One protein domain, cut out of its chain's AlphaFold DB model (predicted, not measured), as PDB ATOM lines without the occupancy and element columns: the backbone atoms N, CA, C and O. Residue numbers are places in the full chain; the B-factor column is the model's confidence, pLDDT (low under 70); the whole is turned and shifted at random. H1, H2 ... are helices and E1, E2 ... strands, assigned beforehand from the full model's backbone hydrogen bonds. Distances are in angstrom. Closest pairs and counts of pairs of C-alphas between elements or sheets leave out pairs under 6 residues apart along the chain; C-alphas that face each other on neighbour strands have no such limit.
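This is residues 3 to 81 of the 264 residues of an uncharacterized protein of Bosea sp. ANAM02 (UniProt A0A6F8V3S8). A strongly twisted sheet of five short strands, E1 to E5, curls round one helix, H1, which packs on one face; the long loop of residues 7 to 27 reaches past one end of them. The printed part has 79 residues, with one named helix and five named strands in the order E1, E2, H1, E3, E4, E5; the sheet runs E2 - E1 - E3 - E4 - E5, all antiparallel. The class is mixed, helices and strands, with under half of the residues in named elements. The whole is compact, with a radius of gyration of the C-alphas of 12.2 A, and spans 37 by 21 by 20 A.

Start at E1, residues 3 to 6, an inner strand in a hairpin with E2, residues 28 to 32; N 4 and O 30 are 2.8 A apart. Its other antiparallel neighbour is E3, residues 60 to 62, with N 3 and O 62 at 2.9 A. E3, E4, residues 68 to 72, and E5, residues 78 to 80, form a meander, each strand the antiparallel neighbour of the one before; look for N 61 and O 70 at 2.8 A and N 71 and O 79 at 2.9 A. H1, residues 35 to 48, is on one face of the sheet, making two layers; its closest C-alphas to E4 are those of Ser 39 and Val 72, 6.3 A. E2, H1 and E3 make a split strand-helix-strand unit, E1 between the two strands, with a right-handed crossover. In H1 every O i to N i+4 pair is within hydrogen-bond range.

Find C-alpha 3 at (35.334, -22.911, 36.903), where E1 begins its 9.9 A. E2 covers 12.7 A, and H1 runs 19.8 A from C-alpha 35 at (40.560, -28.298, 29.488). E3, E4 and E5 measure 6.5 A, 11.5 A and 6.9 A; E5 ends at (40.022, -19.753, 23.261).

The C-alphas farthest apart, those of Gly 15 and Ala 65, are 37.8 A apart. The links E1 to E2 and H1 to E3 are long. The printed part has no cut, and no printed residue is under 70 in pLDDT.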
ATOM      1  N   LYS A   3      36.774 -22.696  36.746       97.19
ATOM      2  CA  LYS A   3      35.334 -22.911  36.903       97.19
ATOM      3  C   LYS A   3      34.701 -23.095  35.534       97.19
ATOM      4  O   LYS A   3      34.967 -22.319  34.622       97.19
ATOM      5  N   LEU A   4      33.863 -24.114  35.408       97.25
ATOM      6  CA  LEU A   4      33.122 -24.447  34.202       97.25
ATOM      7  C   LEU A   4      31.629 -24.236  34.446       97.25
ATOM      8  O   LEU A   4      31.073 -24.781  35.397       97.25
ATOM      9  N   THR A   5      30.971 -23.492  33.561       96.94
ATOM     10  CA  THR A   5      29.510 -23.328  33.590       96.94
ATOM     11  C   THR A   5      28.842 -24.346  32.674       96.94
ATOM     12  O   THR A   5      29.135 -24.401  31.484       96.94
ATOM     13  N   LEU A   6      27.908 -25.127  33.206       97.19
ATOM     14  CA  LEU A   6      27.071 -26.083  32.490       97.19
ATOM     15  C   LEU A   6      25.653 -25.514  32.434       97.19
ATOM     16  O   LEU A   6      25.030 -25.316  33.474       97.19
ATOM     17  N   SER A   7      25.144 -25.224  31.242       96.19
ATOM     18  CA  SER A   7      23.802 -24.666  31.077       96.19
ATOM     19  C   SER A   7      23.179 -25.109  29.763       96.19
ATOM     20  O   SER A   7      23.866 -25.486  28.808       96.19
ATOM     21  N   SER A   8      21.853 -25.079  29.731       95.56
ATOM     22  CA  SER A   8      21.074 -25.396  28.536       95.56
ATOM     23  C   SER A   8      19.896 -24.448  28.392       95.56
ATOM     24  O   SER A   8      19.406 -23.934  29.397       95.56
ATOM     25  N   ARG A   9      19.414 -24.225  27.171       95.75
ATOM     26  CA  ARG A   9      18.208 -23.432  26.894       95.75
ATOM     27  C   ARG A   9      17.279 -24.154  25.919       95.75
ATOM     28  O   ARG A   9      17.660 -25.153  25.302       95.75
ATOM     29  N   GLY A  10      16.042 -23.677  25.799       92.31
ATOM     30  CA  GLY A  10      15.130 -24.146  24.758       92.31
ATOM     31  C   GLY A  10      15.694 -23.887  23.359       92.31
ATOM     32  O   GLY A  10      16.232 -22.818  23.085       92.31
ATOM     33  N   ASN A  11      15.573 -24.872  22.471       92.00
ATOM     34  CA  ASN A  11      15.928 -24.736  21.068       92.00
ATOM     35  C   ASN A  11      14.755 -24.109  20.272       92.00
ATOM     36  O   ASN A  11      13.711 -24.762  20.117       92.00
ATOM     37  N   PRO A  12      14.907 -22.882  19.739       90.00
ATOM     38  CA  PRO A  12      13.850 -22.196  18.995       90.00
ATOM     39  C   PRO A  12      13.458 -22.913  17.695       90.00
ATOM     40  O   PRO A  12      12.306 -22.794  17.280       90.00
ATOM     41  N   ASP A  13      14.346 -23.724  17.108       90.81
ATOM     42  CA  ASP A  13      14.050 -24.522  15.904       90.81
ATOM     43  C   ASP A  13      12.933 -25.552  16.149       90.81
ATOM     44  O   ASP A  13      12.259 -25.989  15.218       90.81
ATOM     45  N   PHE A  14      12.704 -25.914  17.416       88.81
ATOM     46  CA  PHE A  14      11.625 -26.799  17.859       88.81
ATOM     47  C   PHE A  14      10.509 -26.049  18.605       88.81
ATOM     48  O   PHE A  14       9.720 -26.671  19.317       88.81
ATOM     49  N   GLY A  15      10.452 -24.716  18.495       90.31
ATOM     50  CA  GLY A  15       9.452 -23.883  19.172       90.31
ATOM     51  C   GLY A  15       9.603 -23.827  20.697       90.31
ATOM     52  O   GLY A  15       8.638 -23.527  21.398       90.31
ATOM     53  N   GLN A  16      10.786 -24.143  21.229       92.88
ATOM     54  CA  GLN A  16      11.075 -24.071  22.663       92.88
ATOM     55  C   GLN A  16      11.531 -22.653  23.053       92.88
ATOM     56  O   GLN A  16      12.101 -21.927  22.240       92.88
ATOM     57  N   ASP A  17      11.316 -22.261  24.313       90.00
ATOM     58  CA  ASP A  17      11.706 -20.938  24.825       90.00
ATOM     59  C   ASP A  17      13.224 -20.856  25.077       90.00
ATOM     60  O   ASP A  17      13.743 -21.444  26.028       90.00
ATOM     61  N   SER A  18      13.936 -20.098  24.240       91.31
ATOM     62  CA  SER A  18      15.393 -19.915  24.317       91.31
ATOM     63  C   SER A  18      15.865 -19.075  25.504       91.31
ATOM     64  O   SER A  18      17.057 -19.051  25.814       91.31
ATOM     65  N   THR A  19      14.951 -18.410  26.211       90.06
ATOM     66  CA  THR A  19      15.274 -17.640  27.420       90.06
ATOM     67  C   THR A  19      15.227 -18.489  28.687       90.06
ATOM     68  O   THR A  19      15.753 -18.082  29.725       90.06
ATOM     69  N   ARG A  20      14.641 -19.691  28.615       89.00
ATOM     70  CA  ARG A  20      14.460 -20.593  29.756       89.00
ATOM     71  C   ARG A  20      15.374 -21.799  29.666       89.00
ATOM     72  O   ARG A  20      15.690 -22.273  28.575       89.00
ATOM     73  N   SER A  21      15.774 -22.313  30.828       89.38
ATOM     74  CA  SER A  21      16.489 -23.584  30.913       89.38
ATOM     75  C   SER A  21      15.686 -24.707  30.266       89.38
ATOM     76  O   SER A  21      14.453 -24.719  30.348       89.38
ATOM     77  N   PHE A  22      16.382 -25.655  29.636       89.06
ATOM     78  CA  PHE A  22      15.718 -26.832  29.093       89.06
ATOM     79  C   PHE A  22      14.983 -27.576  30.228       89.06
ATOM     80  O   PHE A  22      15.555 -27.733  31.314       89.06
ATOM     81  N   PRO A  23      13.714 -27.992  30.041       87.31
ATOM     82  CA  PRO A  23      12.922 -28.585  31.115       87.31
ATOM     83  C   PRO A  23      13.645 -29.745  31.813       87.31
ATOM     84  O   PRO A  23      14.095 -30.686  31.169       87.31
ATOM     85  N   GLY A  24      13.752 -29.672  33.143       87.75
ATOM     86  CA  GLY A  24      14.418 -30.694  33.962       87.75
ATOM     87  C   GLY A  24      15.944 -30.571  34.059       87.75
ATOM     88  O   GLY A  24      16.557 -31.349  34.787       87.75
ATOM     89  N   VAL A  25      16.559 -29.585  33.398       91.00
ATOM     90  CA  VAL A  25      18.019 -29.430  33.335       91.00
ATOM     91  C   VAL A  25      18.440 -28.127  34.012       91.00
ATOM     92  O   VAL A  25      18.277 -27.038  33.470       91.00
ATOM     93  N   ALA A  26      18.983 -28.240  35.225       90.88
ATOM     94  CA  ALA A  26      19.449 -27.090  35.996       90.88
ATOM     95  C   ALA A  26      20.854 -26.641  35.570       90.88
ATOM     96  O   ALA A  26      21.744 -27.476  35.383       90.88
ATOM     97  N   ASP A  27      21.056 -25.324  35.508       94.25
ATOM     98  CA  ASP A  27      22.373 -24.721  35.316       94.25
ATOM     99  C   ASP A  27      23.272 -25.010  36.533       94.25
ATOM    100  O   ASP A  27      22.807 -25.030  37.679       94.25
ATOM    101  N   ARG A  28      24.564 -25.258  36.298       94.44
ATOM    102  CA  ARG A  28      25.544 -25.582  37.347       94.44
ATOM    103  C   ARG A  28      26.905 -24.975  37.045       94.44
ATOM    104  O   ARG A  28      27.280 -24.825  35.887       94.44
ATOM    105  N   THR A  29      27.673 -24.713  38.093       96.81
ATOM    106  CA  THR A  29      29.100 -24.401  37.988       96.81
ATOM    107  C   THR A  29      29.888 -25.498  38.689       96.81
ATOM    108  O   THR A  29      29.560 -25.852  39.820       96.81
ATOM    109  N   VAL A  30      30.906 -26.038  38.024       96.56
ATOM    110  CA  VAL A  30      31.796 -27.075  38.569       96.56
ATOM    111  C   VAL A  30      33.250 -26.615  38.505       96.56
ATOM    112  O   VAL A  30      33.611 -25.806  37.649       96.56
ATOM    113  N   GLU A  31      34.077 -27.101  39.425       97.19
ATOM    114  CA  GLU A  31      35.524 -26.871  39.393       97.19
ATOM    115  C   GLU A  31      36.201 -27.957  38.561       97.19
ATOM    116  O   GLU A  31      35.839 -29.126  38.664       97.19
ATOM    117  N   VAL A  32      37.170 -27.564  37.735       95.81
ATOM    118  CA  VAL A  32      37.943 -28.467  36.869       95.81
ATOM    119  C   VAL A  32      39.420 -28.079  36.878       95.81
ATOM    120  O   VAL A  32      39.785 -26.916  37.082       95.81
ATOM    121  N   VAL A  33      40.307 -29.042  36.674       94.50
ATOM    122  CA  VAL A  33      41.760 -28.849  36.747       94.50
ATOM    123  C   VAL A  33      42.344 -28.381  35.419       94.50
ATOM    124  O   VAL A  33      43.278 -27.575  35.426       94.50
ATOM    125  N   ASP A  34      41.765 -28.813  34.298       95.00
ATOM    126  CA  ASP A  34      42.235 -28.514  32.946       95.00
ATOM    127  C   ASP A  34      41.111 -28.526  31.885       95.00
ATOM    128  O   ASP A  34      39.923 -28.692  32.178       95.00
ATOM    129  N   PHE A  35      41.489 -28.308  30.622       95.12
ATOM    130  CA  PHE A  35      40.560 -28.298  29.488       95.12
ATOM    131  C   PHE A  35      40.044 -29.690  29.092       95.12
ATOM    132  O   PHE A  35      38.973 -29.783  28.486       95.12
ATOM    133  N   ALA A  36      40.770 -30.761  29.423       94.31
ATOM    134  CA  ALA A  36      40.342 -32.123  29.129       94.31
ATOM    135  C   ALA A  36      39.191 -32.534  30.055       94.31
ATOM    136  O   ALA A  36      38.164 -33.022  29.577       94.31
ATOM    137  N   GLU A  37      39.315 -32.246  31.350       94.62
ATOM    138  CA  GLU A  37      38.245 -32.439  32.328       94.62
ATOM    139  C   GLU A  37      37.042 -31.544  32.007       94.62
ATOM    140  O   GLU A  37      35.911 -32.025  31.970       94.62
ATOM    141  N   ALA A  38      37.270 -30.276  31.642       96.62
ATOM    142  CA  ALA A  38      36.185 -29.381  31.235       96.62
ATOM    143  C   ALA A  38      35.371 -29.934  30.047       96.62
ATOM    144  O   ALA A  38      34.137 -29.890  30.034       96.62
ATOM    145  N   SER A  39      36.066 -30.484  29.046       96.62
ATOM    146  CA  SER A  39      35.456 -31.155  27.896       96.62
ATOM    147  C   SER A  39      34.660 -32.397  28.301       96.62
ATOM    148  O   SER A  39      33.550 -32.621  27.807       96.62
ATOM    149  N   GLN A  40      35.212 -33.214  29.198       96.44
ATOM    150  CA  GLN A  40      34.562 -34.419  29.700       96.44
ATOM    151  C   GLN A  40      33.289 -34.098  30.489       96.44
ATOM    152  O   GLN A  40      32.261 -34.732  30.243       96.44
ATOM    153  N   GLU A  41      33.325 -33.104  31.373       97.44
ATOM    154  CA  GLU A  41      32.165 -32.680  32.163       97.44
ATOM    155  C   GLU A  41      31.044 -32.127  31.279       97.44
ATOM    156  O   GLU A  41      29.887 -32.520  31.434       97.44
ATOM    157  N   CYS A  42      31.371 -31.303  30.273       97.31
ATOM    158  CA  CYS A  42      30.373 -30.819  29.312       97.31
ATOM    159  C   CYS A  42      29.713 -31.964  28.543       97.31
ATOM    160  O   CYS A  42      28.487 -32.028  28.470       97.31
ATOM    161  N   ARG A  43      30.506 -32.889  27.986       96.50
ATOM    162  CA  ARG A  43      29.967 -34.030  27.226       96.50
ATOM    163  C   ARG A  43      29.117 -34.944  28.104       96.50
ATOM    164  O   ARG A  43      28.032 -35.332  27.688       96.50
ATOM    165  N   SER A  44      29.560 -35.207  29.331       94.88
ATOM    166  CA  SER A  44      28.803 -36.004  30.300       94.88
ATOM    167  C   SER A  44      27.486 -35.326  30.680       94.88
ATOM    168  O   SER A  44      26.459 -35.987  30.804       94.88
ATOM    169  N   PHE A  45      27.485 -34.003  30.857       96.31
ATOM    170  CA  PHE A  45      26.268 -33.235  31.115       96.31
ATOM    171  C   PHE A  45      25.301 -33.285  29.927       96.31
ATOM    172  O   PHE A  45      24.111 -33.518  30.127       96.31
ATOM    173  N   ILE A  46      25.802 -33.105  28.705       95.81
ATOM    174  CA  ILE A  46      25.014 -33.191  27.468       95.81
ATOM    175  C   ILE A  46      24.370 -34.574  27.332       95.81
ATOM    176  O   ILE A  46      23.161 -34.663  27.126       95.81
ATOM    177  N   GLU A  47      25.153 -35.640  27.504       94.62
ATOM    178  CA  GLU A  47      24.698 -37.026  27.374       94.62
ATOM    179  C   GLU A  47      23.658 -37.392  28.437       94.62
ATOM    180  O   GLU A  47      22.570 -37.856  28.100       94.62
ATOM    181  N   ARG A  48      23.940 -37.115  29.718       94.38
ATOM    182  CA  ARG A  48      23.025 -37.428  30.834       94.38
ATOM    183  C   ARG A  48      21.664 -36.748  30.703       94.38
ATOM    184  O   ARG A  48      20.682 -37.270  31.221       94.38
ATOM    185  N   ASN A  49      21.617 -35.585  30.057       93.12
ATOM    186  CA  ASN A  49      20.400 -34.793  29.897       93.12
ATOM    187  C   ASN A  49      19.796 -34.887  28.484       93.12
ATOM    188  O   ASN A  49      18.799 -34.221  28.215       93.12
ATOM    189  N   GLY A  50      20.381 -35.682  27.578       92.25
ATOM    190  CA  GLY A  50      19.880 -35.857  26.210       92.25
ATOM    191  C   GLY A  50      19.805 -34.557  25.401       92.25
ATOM    192  O   GLY A  50      18.860 -34.365  24.638       92.25
ATOM    193  N   LEU A  51      20.755 -33.639  25.594       92.50
ATOM    194  CA  LEU A  51      20.715 -32.319  24.959       92.50
ATOM    195  C   LEU A  51      21.132 -32.391  23.487       92.50
ATOM    196  O   LEU A  51      22.133 -33.018  23.151       92.50
ATOM    197  N   GLY A  52      20.413 -31.678  22.617       91.56
ATOM    198  CA  GLY A  52      20.865 -31.398  21.255       91.56
ATOM    199  C   GLY A  52      21.814 -30.196  21.195       91.56
ATOM    200  O   GLY A  52      21.868 -29.380  22.115       91.56
ATOM    201  N   GLY A  53      22.526 -30.035  20.075       89.50
ATOM    202  CA  GLY A  53      23.444 -28.904  19.870       89.50
ATOM    203  C   GLY A  53      22.780 -27.530  20.030       89.50
ATOM    204  O   GLY A  53      23.369 -26.642  20.635       89.50
ATOM    205  N   GLY A  54      21.529 -27.382  19.577       90.38
ATOM    206  CA  GLY A  54      20.744 -26.152  19.745       90.38
ATOM    207  C   GLY A  54      20.237 -25.898  21.171       90.38
ATOM    208  O   GLY A  54      19.709 -24.826  21.442       90.38
ATOM    209  N   ASN A  55      20.393 -26.857  22.091       94.88
ATOM    210  CA  ASN A  55      20.066 -26.681  23.506       94.88
ATOM    211  C   ASN A  55      21.280 -26.280  24.352       94.88
ATOM    212  O   ASN A  55      21.112 -25.910  25.511       94.88
ATOM    213  N   TRP A  56      22.501 -26.384  23.821       95.44
ATOM    214  CA  TRP A  56      23.726 -26.162  24.584       95.44
ATOM    215  C   TRP A  56      24.092 -24.676  24.658       95.44
ATOM    216  O   TRP A  56      24.408 -24.058  23.644       95.44
ATOM    217  N   THR A  57      24.103 -24.117  25.870       93.94
ATOM    218  CA  THR A  57      24.516 -22.723  26.136       93.94
ATOM    219  C   THR A  57      25.631 -22.610  27.175       93.94
ATOM    220  O   THR A  57      26.077 -21.507  27.485       93.94
ATOM    221  N   GLY A  58      26.054 -23.739  27.749       93.50
ATOM    222  CA  GLY A  58      27.148 -23.816  28.709       93.50
ATOM    223  C   GLY A  58      28.511 -23.819  28.030       93.50
ATOM    224  O   GLY A  58      28.648 -23.476  26.862       93.50
ATOM    225  N   GLY A  59      29.530 -24.241  28.774       95.00
ATOM    226  CA  GLY A  59      30.893 -24.451  28.298       95.00
ATOM    227  C   GLY A  59      31.868 -23.329  28.636       95.00
ATOM    228  O   GLY A  59      33.050 -23.475  28.345       95.00
ATOM    229  N   ALA A  60      31.419 -22.235  29.253       95.81
ATOM    230  CA  ALA A  60      32.300 -21.137  29.636       95.81
ATOM    231  C   ALA A  60      33.282 -21.587  30.729       95.81
ATOM    232  O   ALA A  60      32.853 -22.057  31.786       95.81
ATOM    233  N   ILE A  61      34.581 -21.428  30.465       96.88
ATOM    234  CA  ILE A  61      35.681 -21.755  31.375       96.88
ATOM    235  C   ILE A  61      36.295 -20.450  31.875       96.88
ATOM    236  O   ILE A  61      36.832 -19.678  31.076       96.88
ATOM    237  N   THR A  62      36.262 -20.218  33.185       96.31
ATOM    238  CA  THR A  62      36.881 -19.046  33.816       96.31
ATOM    239  C   THR A  62      38.059 -19.428  34.706       96.31
ATOM    240  O   THR A  62      38.033 -20.468  35.370       96.31
ATOM    241  N   ASP A  63      39.083 -18.579  34.752       94.88
ATOM    242  CA  ASP A  63      40.199 -18.709  35.695       94.88
ATOM    243  C   ASP A  63      39.811 -18.304  37.133       94.88
ATOM    244  O   ASP A  63      38.663 -17.953  37.425       94.88
ATOM    245  N   SER A  64      40.772 -18.365  38.059       92.12
ATOM    246  CA  SER A  64      40.570 -17.994  39.467       92.12
ATOM    247  C   SER A  64      40.307 -16.502  39.688       92.12
ATOM    248  O   SER A  64      39.765 -16.139  40.730       92.12
ATOM    249  N   ALA A  65      40.672 -15.645  38.733       92.06
ATOM    250  CA  ALA A  65      40.369 -14.217  38.746       92.06
ATOM    251  C   ALA A  65      38.996 -13.904  38.117       92.06
ATOM    252  O   ALA A  65      38.555 -12.757  38.153       92.06
ATOM    253  N   GLY A  66      38.300 -14.915  37.584       90.75
ATOM    254  CA  GLY A  66      37.000 -14.776  36.933       90.75
ATOM    255  C   GLY A  66      37.082 -14.394  35.455       90.75
ATOM    256  O   GLY A  66      36.047 -14.116  34.851       90.75
ATOM    257  N   ASN A  67      38.271 -14.397  34.848       92.69
ATOM    258  CA  ASN A  67      38.415 -14.108  33.423       92.69
ATOM    259  C   ASN A  67      37.985 -15.320  32.601       92.69
ATOM    260  O   ASN A  67      38.385 -16.446  32.899       92.69
ATOM    261  N   LEU A  68      37.222 -15.095  31.531       92.94
ATOM    262  CA  LEU A  68      36.922 -16.135  30.549       92.94
ATOM    263  C   LEU A  68      38.215 -16.524  29.819       92.94
ATOM    264  O   LEU A  68      38.840 -15.686  29.172       92.94
ATOM    265  N   VAL A  69      38.608 -17.792  29.913       93.38
ATOM    266  CA  VAL A  69      39.840 -18.328  29.303       93.38
ATOM    267  C   VAL A  69      39.565 -19.360  28.215       93.38
ATOM    268  O   VAL A  69      40.438 -19.633  27.390       93.38
ATOM    269  N   GLY A  70      38.344 -19.892  28.151       92.75
ATOM    270  CA  GLY A  70      37.937 -20.784  27.077       92.75
ATOM    271  C   GLY A  70      36.443 -21.068  27.051       92.75
ATOM    272  O   GLY A  70      35.701 -20.694  27.957       92.75
ATOM    273  N   GLN A  71      36.018 -21.741  25.989       94.12
ATOM    274  CA  GLN A  71      34.629 -22.103  25.744       94.12
ATOM    275  C   GLN A  71      34.550 -23.523  25.180       94.12
ATOM    276  O   GLN A  71      35.143 -23.822  24.143       94.12
ATOM    277  N   VAL A  72      33.805 -24.407  25.838       94.62
ATOM    278  CA  VAL A  72      33.532 -25.766  25.360       94.62
ATOM    279  C   VAL A  72      32.319 -25.751  24.434       94.62
ATOM    280  O   VAL A  72      31.228 -25.306  24.793       94.62
ATOM    281  N   SER A  73      32.510 -26.250  23.222       92.81
ATOM    282  CA  SER A  73      31.433 -26.459  22.252       92.81
ATOM    283  C   SER A  73      30.736 -27.804  22.468       92.81
ATOM    284  O   SER A  73      31.275 -28.689  23.127       92.81
ATOM    285  N   TYR A  74      29.552 -27.982  21.878       93.50
ATOM    286  CA  TYR A  74      28.732 -29.192  22.031       93.50
ATOM    287  C   TYR A  74      29.498 -30.510  21.786       93.50
ATOM    288  O   TYR A  74      29.316 -31.487  22.503       93.50
ATOM    289  N   ASN A  75      30.416 -30.538  20.812       91.19
ATOM    290  CA  ASN A  75      31.229 -31.724  20.514       91.19
ATOM    291  C   ASN A  75      32.403 -31.939  21.496       91.19
ATOM    292  O   ASN A  75      33.213 -32.841  21.294       91.19
ATOM    293  N   GLY A  76      32.523 -31.120  22.540       93.50
ATOM    294  CA  GLY A  76      33.583 -31.170  23.540       93.50
ATOM    295  C   GLY A  76      34.883 -30.471  23.137       93.50
ATOM    296  O   GLY A  76      35.823 -30.478  23.927       93.50
ATOM    297  N   LYS A  77      34.991 -29.865  21.946       94.12
ATOM    298  CA  LYS A  77      36.169 -29.048  21.602       94.12
ATOM    299  C   LYS A  77      36.191 -27.777  22.448       94.12
ATOM    300  O   LYS A  77      35.143 -27.154  22.626       94.12
ATOM    301  N   VAL A  78      37.375 -27.396  22.919       94.00
ATOM    302  CA  VAL A  78      37.612 -26.188  23.720       94.00
ATOM    303  C   VAL A  78      38.243 -25.127  22.830       94.00
ATOM    304  O   VAL A  78      39.280 -25.360  22.208       94.00
ATOM    305  N   TRP A  79      37.625 -23.958  22.790       92.25
ATOM    306  CA  TRP A  79      38.049 -22.791  22.024       92.25
ATOM    307  C   TRP A  79      38.604 -21.729  22.968       92.25
ATOM    308  O   TRP A  79      38.238 -21.697  24.145       92.25
ATOM    309  N   LYS A  80      39.496 -20.871  22.475       88.19
ATOM    310  CA  LYS A  80      40.022 -19.753  23.261       88.19
ATOM    311  C   LYS A  80      38.927 -18.700  23.461       88.19
ATOM    312  O   LYS A  80      38.069 -18.514  22.603       88.19
ATOM    313  N   ALA A  81      38.949 -18.014  24.601       80.00
ATOM    314  CA  ALA A  81      38.017 -16.921  24.861       80.00
ATOM    315  C   ALA A  81      38.154 -15.795  23.820       80.00
ATOM    316  O   ALA A  81      39.267 -15.360  23.521       80.00
TER     317      ALA A  81